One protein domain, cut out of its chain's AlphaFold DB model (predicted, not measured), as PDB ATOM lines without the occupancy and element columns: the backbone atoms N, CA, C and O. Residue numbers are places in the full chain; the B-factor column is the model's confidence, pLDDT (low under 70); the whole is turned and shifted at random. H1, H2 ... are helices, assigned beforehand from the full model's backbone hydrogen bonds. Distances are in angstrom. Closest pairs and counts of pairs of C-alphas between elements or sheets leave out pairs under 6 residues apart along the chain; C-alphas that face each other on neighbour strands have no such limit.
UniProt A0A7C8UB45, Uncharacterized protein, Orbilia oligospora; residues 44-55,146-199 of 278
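AT A GLANCE: This is residues 44 to 55 and 146 to 199 of the 278 residues of an uncharacterized protein of Orbilia oligospora (UniProt A0A7C8UB45). There is little regular structure: H2, the longest helix, lies along one side of a body made mostly of loops, with short H1 beside it, H3 at another edge and residues 194 to 199, partly in H4, sticking out. The 66 printed residues hold four named helices, H1 to H4 along the chain, with 25 residues, and no named strand; the class is all helix. The whole is compact, with a radius of gyration of the C-alphas of 11.7 A, and spans 32 by 30 by 21 A.

IN THESE COORDINATES: H2, residues 157 to 165, is 12.6 A long and begins at C-alpha (27.482, 34.689, -2.533). H1 is residues 49 to 52, H3 residues 169 to 174. H4, residues 191 to 196, is 10.1 A long and ends at (37.002, 20.212, 12.143).

HOW THE PARTS SIT: H2 only just touches H1, with 3 pairs of C-alphas within 8 A, the closest Pro 49 and Ala 163 at 4.6 A. H2 and H4 are close but not clearly touching, Asp 165 and Gln 191 having the closest C-alphas at 6.3 A, and about perpendicular at 74 degrees. H3 is apart from H1, H2 and H4. Every O i to N i+4 pair is within hydrogen-bond range in H2 and H3; H4 has 0 of 2, but 3 of 3 O i to N i+3 pairs, and H1 is too short for an i+4 pair.

THE WHOLE: Residues 56 to 145 are not printed; C-alphas 55 and 146 are 9.9 A apart across the cut. The link from H3 to H4 is long, 16 residues. Residues 44 and 192 to 199 have pLDDT under 70.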
ATOM      1  N   GLU A  44      19.839  31.422 -12.955       60.91
ATOM      2  CA  GLU A  44      20.781  31.148 -11.881       60.91
ATOM      3  C   GLU A  44      22.160  30.961 -12.518       60.91
ATOM      4  O   GLU A  44      22.417  29.998 -13.246       60.91
ATOM      5  N   LYS A  45      23.019  31.973 -12.359       72.25
ATOM      6  CA  LYS A  45      24.269  32.103 -13.112       72.25
ATOM      7  C   LYS A  45      25.324  31.226 -12.450       72.25
ATOM      8  O   LYS A  45      26.264  31.726 -11.837       72.25
ATOM      9  N   ALA A  46      25.148  29.913 -12.592       87.31
ATOM     10  CA  ALA A  46      26.016  28.893 -12.028       87.31
ATOM     11  C   ALA A  46      27.488  29.211 -12.328       87.31
ATOM     12  O   ALA A  46      27.939  29.202 -13.480       87.31
ATOM     13  N   ILE A  47      28.239  29.525 -11.274       94.25
ATOM     14  CA  ILE A  47      29.643  29.897 -11.391       94.25
ATOM     15  C   ILE A  47      30.463  28.636 -11.653       94.25
ATOM     16  O   ILE A  47      30.345  27.633 -10.952       94.25
ATOM     17  N   ASN A  48      31.325  28.678 -12.669       95.19
ATOM     18  CA  ASN A  48      32.204  27.557 -12.973       95.19
ATOM     19  C   ASN A  48      33.371  27.507 -11.960       95.19
ATOM     20  O   ASN A  48      34.107  28.492 -11.869       95.19
ATOM     21  N   PRO A  49      33.619  26.376 -11.267       95.44
ATOM     22  CA  PRO A  49      34.713  26.235 -10.297       95.44
ATOM     23  C   PRO A  49      36.098  26.639 -10.833       95.44
ATOM     24  O   PRO A  49      36.943  27.123 -10.083       95.44
ATOM     25  N   SER A  50      36.337  26.493 -12.143       96.25
ATOM     26  CA  SER A  50      37.612  26.848 -12.791       96.25
ATOM     27  C   SER A  50      37.974  28.338 -12.771       96.25
ATOM     28  O   SER A  50      39.121  28.664 -13.070       96.25
ATOM     29  N   ILE A  51      37.085  29.255 -12.359       96.69
ATOM     30  CA  ILE A  51      37.488  30.663 -12.159       96.69
ATOM     31  C   ILE A  51      38.506  30.828 -11.016       96.69
ATOM     32  O   ILE A  51      39.216  31.831 -10.962       96.69
ATOM     33  N   PHE A  52      38.574  29.848 -10.114       97.31
ATOM     34  CA  PHE A  52      39.409  29.866  -8.918       97.31
ATOM     35  C   PHE A  52      40.737  29.120  -9.070       97.31
ATOM     36  O   PHE A  52      41.557  29.201  -8.161       97.31
ATOM     37  N   TYR A  53      40.973  28.366 -10.150       97.12
ATOM     38  CA  TYR A  53      42.185  27.546 -10.263       97.12
ATOM     39  C   TYR A  53      42.619  27.275 -11.710       97.12
ATOM     40  O   TYR A  53      41.802  27.183 -12.624       97.12
ATOM     41  N   SER A  54      43.923  27.096 -11.934       96.38
ATOM     42  CA  SER A  54      44.444  26.636 -13.227       96.38
ATOM     43  C   SER A  54      44.278  25.118 -13.387       96.38
ATOM     44  O   SER A  54      44.484  24.395 -12.411       96.38
ATOM     45  N   PRO A  55      44.057  24.574 -14.599       94.75
ATOM     46  CA  PRO A  55      44.182  23.132 -14.837       94.75
ATOM     47  C   PRO A  55      45.495  22.567 -14.272       94.75
ATOM     48  O   PRO A  55      46.515  23.265 -14.273       94.75
ATOM     49  N   MET A 146      45.998  28.580  -7.491       97.00
ATOM     50  CA  MET A 146      44.729  29.186  -7.081       97.00
ATOM     51  C   MET A 146      44.674  30.668  -7.457       97.00
ATOM     52  O   MET A 146      45.684  31.376  -7.430       97.00
ATOM     53  N   PHE A 147      43.475  31.146  -7.763       96.62
ATOM     54  CA  PHE A 147      43.177  32.514  -8.154       96.62
ATOM     55  C   PHE A 147      42.119  33.110  -7.232       96.62
ATOM     56  O   PHE A 147      41.170  32.438  -6.835       96.62
ATOM     57  N   ASN A 148      42.254  34.406  -6.960       95.56
ATOM     58  CA  ASN A 148      41.228  35.199  -6.296       95.56
ATOM     59  C   ASN A 148      40.508  36.016  -7.380       95.56
ATOM     60  O   ASN A 148      40.999  37.093  -7.729       95.56
ATOM     61  N   PRO A 149      39.411  35.510  -7.978       95.44
ATOM     62  CA  PRO A 149      38.676  36.245  -8.999       95.44
ATOM     63  C   PRO A 149      38.081  37.541  -8.417       95.44
ATOM     64  O   PRO A 149      37.868  37.628  -7.203       95.44
ATOM     65  N   PRO A 150      37.805  38.555  -9.257       94.56
ATOM     66  CA  PRO A 150      37.069  39.735  -8.825       94.56
ATOM     67  C   PRO A 150      35.639  39.351  -8.422       94.56
ATOM     68  O   PRO A 150      35.009  38.496  -9.051       94.56
ATOM     69  N   TYR A 151      35.126  39.999  -7.380       93.56
ATOM     70  CA  TYR A 151      33.745  39.836  -6.940       93.56
ATOM     71  C   TYR A 151      32.779  40.588  -7.866       93.56
ATOM     72  O   TYR A 151      32.972  41.772  -8.145       93.56
ATOM     73  N   ASP A 152      31.741  39.893  -8.331       93.69
ATOM     74  CA  ASP A 152      30.616  40.447  -9.083       93.69
ATOM     75  C   ASP A 152      29.407  40.561  -8.133       93.69
ATOM     76  O   ASP A 152      28.797  39.538  -7.811       93.69
ATOM     77  N   PRO A 153      29.036  41.769  -7.660       90.38
ATOM     78  CA  PRO A 153      27.934  41.950  -6.714       90.38
ATOM     79  C   PRO A 153      26.549  41.674  -7.323       90.38
ATOM     80  O   PRO A 153      25.555  41.727  -6.604       90.38
ATOM     81  N   ALA A 154      26.459  41.402  -8.632       91.38
ATOM     82  CA  ALA A 154      25.232  40.927  -9.269       91.38
ATOM     83  C   ALA A 154      25.028  39.402  -9.138       91.38
ATOM     84  O   ALA A 154      23.996  38.897  -9.579       91.38
ATOM     85  N   VAL A 155      25.992  38.668  -8.570       90.81
ATOM     86  CA  VAL A 155      25.947  37.208  -8.399       90.81
ATOM     87  C   VAL A 155      25.820  36.856  -6.917       90.81
ATOM     88  O   VAL A 155      26.384  37.536  -6.059       90.81
ATOM     89  N   ASN A 156      25.063  35.805  -6.594       91.38
ATOM     90  CA  ASN A 156      24.812  35.436  -5.206       91.38
ATOM     91  C   ASN A 156      26.091  34.866  -4.565       91.38
ATOM     92  O   ASN A 156      26.819  34.078  -5.170       91.38
ATOM     93  N   ILE A 157      26.353  35.225  -3.306       91.00
ATOM     94  CA  ILE A 157      27.482  34.689  -2.533       91.00
ATOM     95  C   ILE A 157      27.409  33.155  -2.402       91.00
ATOM     96  O   ILE A 157      28.440  32.484  -2.364       91.00
ATOM     97  N   LEU A 158      26.193  32.596  -2.407       91.62
ATOM     98  CA  LEU A 158      25.953  31.153  -2.400       91.62
ATOM     99  C   LEU A 158      26.426  30.467  -3.693       91.62
ATOM    100  O   LEU A 158      26.969  29.366  -3.614       91.62
ATOM    101  N   ASP A 159      26.320  31.124  -4.854       93.50
ATOM    102  CA  ASP A 159      26.790  30.576  -6.136       93.50
ATOM    103  C   ASP A 159      28.320  30.429  -6.129       93.50
ATOM    104  O   ASP A 159      28.872  29.447  -6.632       93.50
ATOM    105  N   TYR A 160      29.015  31.391  -5.510       94.12
ATOM    106  CA  TYR A 160      30.461  31.337  -5.300       94.12
ATOM    107  C   TYR A 160      30.863  30.241  -4.313       94.12
ATOM    108  O   TYR A 160      31.817  29.514  -4.589       94.12
ATOM    109  N   GLN A 161      30.145  30.085  -3.196       94.31
ATOM    110  CA  GLN A 161      30.411  29.008  -2.238       94.31
ATOM    111  C   GLN A 161      30.205  27.634  -2.895       94.31
ATOM    112  O   GLN A 161      31.104  26.798  -2.860       94.31
ATOM    113  N   HIS A 162      29.096  27.437  -3.616       93.75
ATOM    114  CA  HIS A 162      28.842  26.211  -4.374       93.75
ATOM    115  C   HIS A 162      29.932  25.936  -5.427       93.75
ATOM    116  O   HIS A 162      30.354  24.792  -5.602       93.75
ATOM    117  N   ALA A 163      30.448  26.965  -6.106       95.44
ATOM    118  CA  ALA A 163      31.565  26.804  -7.035       95.44
ATOM    119  C   ALA A 163      32.892  26.440  -6.340       95.44
ATOM    120  O   ALA A 163      33.660  25.659  -6.900       95.44
ATOM    121  N   ILE A 164      33.149  26.950  -5.129       95.56
ATOM    122  CA  ILE A 164      34.305  26.584  -4.289       95.56
ATOM    123  C   ILE A 164      34.201  25.122  -3.830       95.56
ATOM    124  O   ILE A 164      35.163  24.365  -3.963       95.56
ATOM    125  N   ASP A 165      33.034  24.681  -3.367       93.88
ATOM    126  CA  ASP A 165      32.834  23.303  -2.894       93.88
ATOM    127  C   ASP A 165      32.962  22.259  -4.017       93.88
ATOM    128  O   ASP A 165      33.448  21.145  -3.797       93.88
ATOM    129  N   ASN A 166      32.631  22.651  -5.251       93.81
ATOM    130  CA  ASN A 166      32.808  21.839  -6.456       93.81
ATOM    131  C   ASN A 166      34.231  21.883  -7.060       93.81
ATOM    132  O   ASN A 166      34.457  21.314  -8.133       93.81
ATOM    133  N   ILE A 167      35.220  22.511  -6.408       93.94
ATOM    134  CA  ILE A 167      36.617  22.431  -6.870       93.94
ATOM    135  C   ILE A 167      37.144  20.991  -6.698       93.94
ATOM    136  O   ILE A 167      36.970  20.389  -5.630       93.94
ATOM    137  N   PRO A 168      37.811  20.403  -7.718       93.56
ATOM    138  CA  PRO A 168      38.255  19.014  -7.666       93.56
ATOM    139  C   PRO A 168      39.137  18.708  -6.453       93.56
ATOM    140  O   PRO A 168      40.075  19.444  -6.143       93.56
ATOM    141  N   GLY A 169      38.897  17.560  -5.814       91.50
ATOM    142  CA  GLY A 169      39.649  17.110  -4.636       91.50
ATOM    143  C   GLY A 169      41.183  17.215  -4.746       91.50
ATOM    144  O   GLY A 169      41.804  17.625  -3.768       91.50
ATOM    145  N   PRO A 170      41.833  16.917  -5.892       91.44
ATOM    146  CA  PRO A 170      43.279  17.100  -6.036       91.44
ATOM    147  C   PRO A 170      43.746  18.555  -5.921       91.44
ATOM    148  O   PRO A 170      44.800  18.804  -5.346       91.44
ATOM    149  N   VAL A 171      42.957  19.504  -6.432       94.38
ATOM    150  CA  VAL A 171      43.238  20.945  -6.336       94.38
ATOM    151  C   VAL A 171      43.119  21.385  -4.878       94.38
ATOM    152  O   VAL A 171      44.044  22.001  -4.356       94.38
ATOM    153  N   ARG A 172      42.043  20.969  -4.193       93.62
ATOM    154  CA  ARG A 172      41.823  21.259  -2.765       93.62
ATOM    155  C   ARG A 172      42.959  20.727  -1.883       93.62
ATOM    156  O   ARG A 172      43.461  21.456  -1.039       93.62
ATOM    157  N   ARG A 173      43.441  19.498  -2.129       91.12
ATOM    158  CA  ARG A 173      44.579  18.903  -1.388       91.12
ATOM    159  C   ARG A 173      45.915  19.625  -1.596       91.12
ATOM    160  O   ARG A 173      46.755  19.579  -0.705       91.12
ATOM    161  N   LEU A 174      46.139  20.241  -2.759       92.00
ATOM    162  CA  LEU A 174      47.365  21.002  -3.042       92.00
ATOM    163  C   LEU A 174      47.355  22.400  -2.401       92.00
ATOM    164  O   LEU A 174      48.420  22.983  -2.218       92.00
ATOM    165  N   HIS A 175      46.172  22.914  -2.056       93.38
ATOM    166  CA  HIS A 175      45.946  24.266  -1.537       93.38
ATOM    167  C   HIS A 175      45.132  24.242  -0.241       93.38
ATOM    168  O   HIS A 175      44.158  24.981  -0.072       93.38
ATOM    169  N   ASP A 176      45.535  23.374   0.688       89.69
ATOM    170  CA  ASP A 176      44.938  23.334   2.020       89.69
ATOM    171  C   ASP A 176      45.131  24.685   2.736       89.69
ATOM    172  O   ASP A 176      46.210  25.279   2.723       89.69
ATOM    173  N   GLY A 177      44.047  25.204   3.313       89.69
ATOM    174  CA  GLY A 177      43.997  26.540   3.921       89.69
ATOM    175  C   GLY A 177      43.848  27.722   2.948       89.69
ATOM    176  O   GLY A 177      43.777  28.868   3.410       89.69
ATOM    177  N   TRP A 178      43.762  27.494   1.628       94.69
ATOM    178  CA  TRP A 178      43.320  28.544   0.705       94.69
ATOM    179  C   TRP A 178      41.886  28.976   1.027       94.69
ATOM    180  O   TRP A 178      41.037  28.159   1.372       94.69
ATOM    181  N   HIS A 179      41.633  30.275   0.905       94.31
ATOM    182  CA  HIS A 179      40.338  30.899   1.125       94.31
ATOM    183  C   HIS A 179      40.222  32.155   0.256       94.31
ATOM    184  O   HIS A 179      41.224  32.807  -0.050       94.31
ATOM    185  N   TRP A 180      38.995  32.531  -0.097       95.56
ATOM    186  CA  TRP A 180      38.702  33.716  -0.901       95.56
ATOM    187  C   TRP A 180      37.880  34.726  -0.103       95.56
ATOM    188  O   TRP A 180      37.018  34.357   0.694       95.56
ATOM    189  N   ARG A 181      38.165  36.017  -0.303       94.94
ATOM    190  CA  ARG A 181      37.471  37.129   0.359       94.94
ATOM    191  C   ARG A 181      36.924  38.102  -0.689       94.94
ATOM    192  O   ARG A 181      37.660  39.011  -1.070       94.94
ATOM    193  N   PRO A 182      35.687  37.908  -1.185       90.25
ATOM    194  CA  PRO A 182      35.119  38.728  -2.261       90.25
ATOM    195  C   PRO A 182      35.043  40.223  -1.927       90.25
ATOM    196  O   PRO A 182      35.375  41.062  -2.759       90.25
ATOM    197  N   ASP A 183      34.622  40.546  -0.704       85.12
ATOM    198  CA  ASP A 183      34.381  41.908  -0.210       85.12
ATOM    199  C   ASP A 183      35.349  42.321   0.922       85.12
ATOM    200  O   ASP A 183      35.257  43.422   1.460       85.12
ATOM    201  N   GLY A 184      36.267  41.426   1.303       85.06
ATOM    202  CA  GLY A 184      37.189  41.578   2.432       85.06
ATOM    203  C   GLY A 184      36.640  41.135   3.797       85.06
ATOM    204  O   GLY A 184      37.451  40.797   4.665       85.06
ATOM    205  N   ASN A 185      35.315  41.074   3.975       85.75
ATOM    206  CA  ASN A 185      34.659  40.748   5.250       85.75
ATOM    207  C   ASN A 185      34.227  39.280   5.320       85.75
ATOM    208  O   ASN A 185      34.411  38.623   6.344       85.75
ATOM    209  N   ILE A 186      33.670  38.760   4.227       86.06
ATOM    210  CA  ILE A 186      33.250  37.369   4.094       86.06
ATOM    211  C   ILE A 186      34.469  36.539   3.686       86.06
ATOM    212  O   ILE A 186      35.229  36.920   2.796       86.06
ATOM    213  N   MET A 187      34.660  35.389   4.332       91.69
ATOM    214  CA  MET A 187      35.708  34.428   3.991       91.69
ATOM    215  C   MET A 187      35.067  33.115   3.547       91.69
ATOM    216  O   MET A 187      34.516  32.389   4.370       91.69
ATOM    217  N   LEU A 188      35.162  32.815   2.253       92.00
ATOM    218  CA  LEU A 188      34.707  31.550   1.679       92.00
ATOM    219  C   LEU A 188      35.872  30.552   1.624       92.00
ATOM    220  O   LEU A 188      37.001  30.911   1.279       92.00
ATOM    221  N   THR A 189      35.593  29.300   1.974       92.50
ATOM    222  CA  THR A 189      36.532  28.167   1.947       92.50
ATOM    223  C   THR A 189      35.751  26.868   1.723       92.50
ATOM    224  O   THR A 189      34.521  26.872   1.731       92.50
ATOM    225  N   TRP A 190      36.456  25.757   1.537       88.12
ATOM    226  CA  TRP A 190      35.900  24.410   1.396       88.12
ATOM    227  C   TRP A 190      34.991  24.048   2.588       88.12
ATOM    228  O   TRP A 190      35.452  24.091   3.732       88.12
ATOM    229  N   GLN A 191      33.745  23.618   2.349       76.19
ATOM    230  CA  GLN A 191      32.826  23.195   3.421       76.19
ATOM    231  C   GLN A 191      33.422  22.104   4.330       76.19
ATOM    232  O   GLN A 191      33.275  22.170   5.550       76.19
ATOM    233  N   ASP A 192      34.193  21.167   3.771       63.19
ATOM    234  CA  ASP A 192      34.824  20.069   4.522       63.19
ATOM    235  C   ASP A 192      35.761  20.552   5.656       63.19
ATOM    236  O   ASP A 192      35.911  19.864   6.667       63.19
ATOM    237  N   GLN A 193      36.364  21.747   5.547       56.69
ATOM    238  CA  GLN A 193      37.210  22.303   6.615       56.69
ATOM    239  C   GLN A 193      36.405  22.741   7.851       56.69
ATOM    240  O   GLN A 193      36.951  22.781   8.958       56.69
ATOM    241  N   TRP A 194      35.109  23.030   7.702       47.28
ATOM    242  CA  TRP A 194      34.252  23.410   8.824       47.28
ATOM    243  C   TRP A 194      33.933  22.220   9.729       47.28
ATOM    244  O   TRP A 194      33.720  22.421  10.918       47.28
ATOM    245  N   VAL A 195      34.005  20.975   9.248       48.75
ATOM    246  CA  VAL A 195      33.746  19.782  10.080       48.75
ATOM    247  C   VAL A 195      34.769  19.634  11.225       48.75
ATOM    248  O   VAL A 195      34.454  19.065  12.266       48.75
ATOM    249  N   HIS A 196      35.965  20.227  11.099       40.84
ATOM    250  CA  HIS A 196      37.002  20.212  12.143       40.84
ATOM    251  C   HIS A 196      37.081  21.480  13.021       40.84
ATOM    252  O   HIS A 196      37.936  21.537  13.904       40.84
ATOM    253  N   ARG A 197      36.212  22.487  12.828       41.06
ATOM    254  CA  ARG A 197      36.126  23.680  13.713       41.06
ATOM    255  C   ARG A 197      34.704  24.144  14.061       41.06
ATOM    256  O   ARG A 197      34.514  24.809  15.070       41.06
ATOM    257  N   GLY A 198      33.711  23.807  13.244       36.62
ATOM    258  CA  GLY A 198      32.332  24.297  13.325       36.62
ATOM    259  C   GLY A 198      31.440  23.577  14.335       36.62
ATOM    260  O   GLY A 198      30.413  24.132  14.709       36.62
ATOM    261  N   VAL A 199      31.846  22.403  14.838       38.62
ATOM    262  CA  VAL A 199      31.106  21.688  15.902       38.62
ATOM    263  C   VAL A 199      31.066  22.500  17.207       38.62
ATOM    264  O   VAL A 199      30.123  22.361  17.970       38.62
TER     265      VAL A 199